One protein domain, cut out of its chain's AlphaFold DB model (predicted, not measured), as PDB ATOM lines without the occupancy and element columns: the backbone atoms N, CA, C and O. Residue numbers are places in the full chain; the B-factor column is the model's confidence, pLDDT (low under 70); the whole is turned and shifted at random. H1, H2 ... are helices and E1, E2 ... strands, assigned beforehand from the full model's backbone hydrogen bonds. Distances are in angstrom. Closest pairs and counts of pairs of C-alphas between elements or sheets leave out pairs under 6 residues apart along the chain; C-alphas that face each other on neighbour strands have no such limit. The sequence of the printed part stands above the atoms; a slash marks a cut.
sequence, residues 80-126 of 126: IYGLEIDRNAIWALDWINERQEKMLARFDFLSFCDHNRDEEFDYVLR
ATOM      1  N   ILE A  80     173.627 166.219 245.452       89.94
ATOM      2  CA  ILE A  80     174.170 167.334 246.222       89.94
ATOM      3  C   ILE A  80     175.684 167.361 246.012       89.94
ATOM      4  O   ILE A  80     176.393 166.403 246.323       89.94
ATOM      5  N   TYR A  81     176.179 168.472 245.468       89.94
ATOM      6  CA  TYR A  81     177.600 168.654 245.167       89.94
ATOM      7  C   TYR A  81     178.424 169.012 246.408       89.94
ATOM      8  O   TYR A  81     179.546 168.537 246.571       89.94
ATOM      9  N   GLY A  82     177.889 169.862 247.281       89.19
ATOM     10  CA  GLY A  82     178.584 170.301 248.482       89.19
ATOM     11  C   GLY A  82     177.630 170.790 249.557       89.19
ATOM     12  O   GLY A  82     176.475 171.101 249.268       89.19
ATOM     13  N   LEU A  83     178.134 170.837 250.785       89.06
ATOM     14  CA  LEU A  83     177.380 171.187 251.981       89.06
ATOM     15  C   LEU A  83     178.119 172.272 252.763       89.06
ATOM     16  O   LEU A  83     179.318 172.160 253.001       89.06
ATOM     17  N   GLU A  84     177.387 173.296 253.179       88.50
ATOM     18  CA  GLU A  84     177.862 174.348 254.072       88.50
ATOM     19  C   GLU A  84     176.863 174.459 255.227       88.50
ATOM     20  O   GLU A  84     175.681 174.708 254.983       88.50
ATOM     21  N   ILE A  85     177.302 174.188 256.459       85.88
ATOM     22  CA  ILE A  85     176.419 174.072 257.638       85.88
ATOM     23  C   ILE A  85     177.033 174.691 258.892       85.88
ATOM     24  O   ILE A  85     178.249 174.811 258.996       85.88
ATOM     25  N   ASP A  86     176.191 175.040 259.863       83.69
ATOM     26  CA  ASP A  86     176.586 175.418 261.221       83.69
ATOM     27  C   ASP A  86     176.332 174.265 262.219       83.69
ATOM     28  O   ASP A  86     175.925 173.158 261.850       83.69
ATOM     29  N   ARG A  87     176.521 174.532 263.520       82.81
ATOM     30  CA  ARG A  87     176.263 173.546 264.586       82.81
ATOM     31  C   ARG A  87     174.807 173.074 264.675       82.81
ATOM     32  O   ARG A  87     174.559 172.001 265.213       82.81
ATOM     33  N   ASN A  88     173.849 173.863 264.193       81.56
ATOM     34  CA  ASN A  88     172.425 173.542 264.273       81.56
ATOM     35  C   ASN A  88     171.987 172.624 263.119       81.56
ATOM     36  O   ASN A  88     170.922 172.011 263.190       81.56
ATOM     37  N   ALA A  89     172.806 172.514 262.069       83.88
ATOM     38  CA  ALA A  89     172.521 171.741 260.866       83.88
ATOM     39  C   ALA A  89     173.385 170.470 260.715       83.88
ATOM     40  O   ALA A  89     173.471 169.914 259.623       83.88
ATOM     41  N   ILE A  90     173.984 169.964 261.804       86.69
ATOM     42  CA  ILE A  90     174.786 168.719 261.799       86.69
ATOM     43  C   ILE A  90     173.973 167.516 261.295       86.69
ATOM     44  O   ILE A  90     174.513 166.673 260.582       86.69
ATOM     45  N   TRP A  91     172.664 167.483 261.578       89.12
ATOM     46  CA  TRP A  91     171.729 166.458 261.093       89.12
ATOM     47  C   TRP A  91     171.770 166.265 259.566       89.12
ATOM     48  O   TRP A  91     171.415 165.196 259.065       89.12
ATOM     49  N   ALA A  92     172.196 167.283 258.807       90.25
ATOM     50  CA  ALA A  92     172.250 167.229 257.351       90.25
ATOM     51  C   ALA A  92     173.278 166.209 256.840       90.25
ATOM     52  O   ALA A  92     173.087 165.667 255.755       90.25
ATOM     53  N   LEU A  93     174.338 165.922 257.604       88.94
ATOM     54  CA  LEU A  93     175.357 164.944 257.214       88.94
ATOM     55  C   LEU A  93     174.781 163.531 257.136       88.94
ATOM     56  O   LEU A  93     174.897 162.882 256.097       88.94
ATOM     57  N   ASP A  94     174.121 163.086 258.207       90.56
ATOM     58  CA  ASP A  94     173.502 161.759 258.264       90.56
ATOM     59  C   ASP A  94     172.439 161.619 257.176       90.56
ATOM     60  O   ASP A  94     172.433 160.653 256.416       90.56
ATOM     61  N   TRP A  95     171.605 162.647 257.022       93.00
ATOM     62  CA  TRP A  95     170.557 162.649 256.012       93.00
ATOM     63  C   TRP A  95     171.097 162.568 254.575       93.00
ATOM     64  O   TRP A  95     170.565 161.813 253.762       93.00
ATOM     65  N   ILE A  96     172.161 163.304 254.241       91.69
ATOM     66  CA  ILE A  96     172.769 163.249 252.901       91.69
ATOM     67  C   ILE A  96     173.415 161.886 252.649       91.69
ATOM     68  O   ILE A  96     173.262 161.346 251.554       91.69
ATOM     69  N   ASN A  97     174.092 161.320 253.651       89.31
ATOM     70  CA  ASN A  97     174.712 159.999 253.547       89.31
ATOM     71  C   ASN A  97     173.675 158.887 253.310       89.31
ATOM     72  O   ASN A  97     173.957 157.936 252.586       89.31
ATOM     73  N   GLU A  98     172.476 159.006 253.884       92.50
ATOM     74  CA  GLU A  98     171.359 158.092 253.601       92.50
ATOM     75  C   GLU A  98     170.742 158.326 252.214       92.50
ATOM     76  O   GLU A  98     170.255 157.391 251.577       92.50
ATOM     77  N   ARG A  99     170.748 159.577 251.744       90.19
ATOM     78  CA  ARG A  99     170.086 160.003 250.506       90.19
ATOM     79  C   ARG A  99     170.868 159.647 249.242       90.19
ATOM     80  O   ARG A  99     170.253 159.296 248.235       90.19
ATOM     81  N   GLN A 100     172.192 159.796 249.248       91.50
ATOM     82  CA  GLN A 100     173.023 159.603 248.056       91.50
ATOM     83  C   GLN A 100     174.277 158.779 248.353       91.50
ATOM     84  O   GLN A 100     174.977 159.009 249.332       91.50
ATOM     85  N   GLU A 101     174.618 157.859 247.448       89.00
ATOM     86  CA  GLU A 101     175.847 157.057 247.563       89.00
ATOM     87  C   GLU A 101     177.114 157.881 247.291       89.00
ATOM     88  O   GLU A 101     178.207 157.543 247.750       89.00
ATOM     89  N   LYS A 102     176.998 158.956 246.501       89.75
ATOM     90  CA  LYS A 102     178.146 159.788 246.131       89.75
ATOM     91  C   LYS A 102     178.521 160.729 247.267       89.75
ATOM     92  O   LYS A 102     177.700 161.519 247.729       89.75
ATOM     93  N   MET A 103     179.803 160.710 247.625       87.44
ATOM     94  CA  MET A 103     180.369 161.653 248.586       87.44
ATOM     95  C   MET A 103     180.271 163.096 248.080       87.44
ATOM     96  O   MET A 103     180.408 163.369 246.884       87.44
ATOM     97  N   LEU A 104     180.093 164.021 249.022       89.75
ATOM     98  CA  LEU A 104     180.153 165.455 248.764       89.75
ATOM     99  C   LEU A 104     181.542 165.846 248.244       89.75
ATOM    100  O   LEU A 104     182.565 165.437 248.790       89.75
ATOM    101  N   ALA A 105     181.582 166.685 247.210       88.94
ATOM    102  CA  ALA A 105     182.828 167.227 246.673       88.94
ATOM    103  C   ALA A 105     183.384 168.373 247.532       88.94
ATOM    104  O   ALA A 105     184.576 168.677 247.469       88.94
ATOM    105  N   ARG A 106     182.521 169.034 248.312       88.44
ATOM    106  CA  ARG A 106     182.886 170.143 249.197       88.44
ATOM    107  C   ARG A 106     182.077 170.089 250.488       88.44
ATOM    108  O   ARG A 106     180.866 169.891 250.443       88.44
ATOM    109  N   PHE A 107     182.743 170.309 251.612       87.19
ATOM    110  CA  PHE A 107     182.121 170.435 252.922       87.19
ATOM    111  C   PHE A 107     182.764 171.606 253.662       87.19
ATOM    112  O   PHE A 107     183.982 171.616 253.825       87.19
ATOM    113  N   ASP A 108     181.948 172.563 254.095       85.81
ATOM    114  CA  ASP A 108     182.373 173.701 254.903       85.81
ATOM    115  C   ASP A 108     181.535 173.762 256.186       85.81
ATOM    116  O   ASP A 108     180.306 173.682 256.157       85.81
ATOM    117  N   PHE A 109     182.205 173.919 257.327       82.81
ATOM    118  CA  PHE A 109     181.545 174.124 258.612       82.81
ATOM    119  C   PHE A 109     181.693 175.586 259.030       82.81
ATOM    120  O   PHE A 109     182.798 176.069 259.298       82.81
ATOM    121  N   LEU A 110     180.575 176.304 259.066       80.81
ATOM    122  CA  LEU A 110     180.508 177.700 259.464       80.81
ATOM    123  C   LEU A 110     180.593 177.806 260.986       80.81
ATOM    124  O   LEU A 110     179.601 177.737 261.710       80.81
ATOM    125  N   SER A 111     181.814 178.019 261.474       66.25
ATOM    126  CA  SER A 111     182.064 178.466 262.840       66.25
ATOM    127  C   SER A 111     181.724 179.954 262.951       66.25
ATOM    128  O   SER A 111     182.618 180.807 262.968       66.25
ATOM    129  N   PHE A 112     180.440 180.306 263.022       58.34
ATOM    130  CA  PHE A 112     180.086 181.634 263.513       58.34
ATOM    131  C   PHE A 112     180.577 181.748 264.957       58.34
ATOM    132  O   PHE A 112     180.266 180.912 265.798       58.34
ATOM    133  N   CYS A 113     181.421 182.751 265.195       44.78
ATOM    134  CA  CYS A 113     182.183 182.986 266.412       44.78
ATOM    135  C   CYS A 113     181.353 182.797 267.692       44.78
ATOM    136  O   CYS A 113     180.701 183.736 268.144       44.78
ATOM    137  N   ASP A 114     181.454 181.632 268.326       47.34
ATOM    138  CA  ASP A 114     181.062 181.448 269.720       47.34
ATOM    139  C   ASP A 114     182.363 181.273 270.511       47.34
ATOM    140  O   ASP A 114     182.961 180.206 270.544       47.34
ATOM    141  N   HIS A 115     182.858 182.353 271.122       46.59
ATOM    142  CA  HIS A 115     184.056 182.341 271.980       46.59
ATOM    143  C   HIS A 115     183.893 181.504 273.263       46.59
ATOM    144  O   HIS A 115     184.694 181.645 274.177       46.59
ATOM    145  N   ASN A 116     182.868 180.660 273.374       47.62
ATOM    146  CA  ASN A 116     182.638 179.812 274.534       47.62
ATOM    147  C   ASN A 116     181.793 178.595 274.137       47.62
ATOM    148  O   ASN A 116     180.567 178.714 274.143       47.62
ATOM    149  N   ARG A 117     182.434 177.451 273.842       46.91
ATOM    150  CA  ARG A 117     182.020 176.065 274.201       46.91
ATOM    151  C   ARG A 117     182.725 175.008 273.326       46.91
ATOM    152  O   ARG A 117     182.086 174.146 272.731       46.91
ATOM    153  N   ASP A 118     184.053 175.046 273.292       49.75
ATOM    154  CA  ASP A 118     184.883 174.027 272.634       49.75
ATOM    155  C   ASP A 118     185.140 172.816 273.553       49.75
ATOM    156  O   ASP A 118     186.278 172.551 273.926       49.75
ATOM    157  N   GLU A 119     184.104 172.074 273.958       52.50
ATOM    158  CA  GLU A 119     184.326 170.808 274.696       52.50
ATOM    159  C   GLU A 119     183.655 169.574 274.076       52.50
ATOM    160  O   GLU A 119     184.046 168.459 274.406       52.50
ATOM    161  N   GLU A 120     182.717 169.719 273.134       52.06
ATOM    162  CA  GLU A 120     181.918 168.567 272.667       52.06
ATOM    163  C   GLU A 120     182.298 168.039 271.267       52.06
ATOM    164  O   GLU A 120     181.882 166.948 270.880       52.06
ATOM    165  N   PHE A 121     183.133 168.755 270.504       51.03
ATOM    166  CA  PHE A 121     183.338 168.465 269.073       51.03
ATOM    167  C   PHE A 121     184.510 167.539 268.724       51.03
ATOM    168  O   PHE A 121     184.531 166.984 267.626       51.03
ATOM    169  N   ASP A 122     185.441 167.285 269.644       49.53
ATOM    170  CA  ASP A 122     186.616 166.439 269.361       49.53
ATOM    171  C   ASP A 122     186.265 164.937 269.227       49.53
ATOM    172  O   ASP A 122     187.108 164.116 268.861       49.53
ATOM    173  N   TYR A 123     185.012 164.555 269.508       51.09
ATOM    174  CA  TYR A 123     184.574 163.156 269.537       51.09
ATOM    175  C   TYR A 123     183.947 162.649 268.229       51.09
ATOM    176  O   TYR A 123     183.925 161.443 268.005       51.09
ATOM    177  N   VAL A 124     183.440 163.534 267.362       48.34
ATOM    178  CA  VAL A 124     182.661 163.132 266.167       48.34
ATOM    179  C   VAL A 124     183.543 162.918 264.929       48.34
ATOM    180  O   VAL A 124     183.152 162.211 264.006       48.34
ATOM    181  N   LEU A 125     184.755 163.482 264.905       52.31
ATOM    182  CA  LEU A 125     185.666 163.427 263.751       52.31
ATOM    183  C   LEU A 125     186.783 162.369 263.872       52.31
ATOM    184  O   LEU A 125     187.767 162.438 263.133       52.31
ATOM    185  N   ARG A 126     186.659 161.411 264.801       37.69
ATOM    186  CA  ARG A 126     187.595 160.285 264.960       37.69
ATOM    187  C   ARG A 126     187.077 158.989 264.360       37.69
ATOM    188  O   ARG A 126     185.884 158.685 264.559       37.69
TER     189      ARG A 126
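This is residues 80 to 126 of the 126 residues of an uncharacterized protein of Caenorhabditis nigoni (UniProt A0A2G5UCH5). With little regular structure, this is a small two-strand parallel ribbon, E1 beside E2, with one helix, H1, near E1, and a long tail that loops away past E2, its residues 113 to 120 sticking out. The 47 printed residues run E1, H1, E2, of mixed class, with only 17 in named elements. The whole is loose, radius of gyration of the C-alphas 12.1 A, and elongated, spanning 35 by 20 by 15 A.

Look first at E1, residues 82 to 85, and E2, residues 106 to 109: they are parallel at 4 degrees, with N 83 and O 106 2.9 A apart and N 108 and O 83 2.9 A apart, within hydrogen-bond range. Between them in the chain comes H1, residues 91 to 99, near E1 with 7 pairs of C-alphas within 10 A; E1, H1 and E2 form a strand-helix-strand unit, two parallel neighbour strands joined through a helix, with a right-handed crossover. In H1 every O i to N i+4 pair is within hydrogen-bond range.

Find C-alpha 82 at (178.584, 170.301, 248.482), where E1 begins its 10.1 A; H1 runs 12.5 A, and E2 runs 10.3 A to C-alpha 109 at (181.545, 174.124, 258.612).

The C-alphas farthest apart, of Glu 101 and His 115, are 36.1 A apart. The printed part has no cut; pLDDT is under 70 in residues 111 to 126.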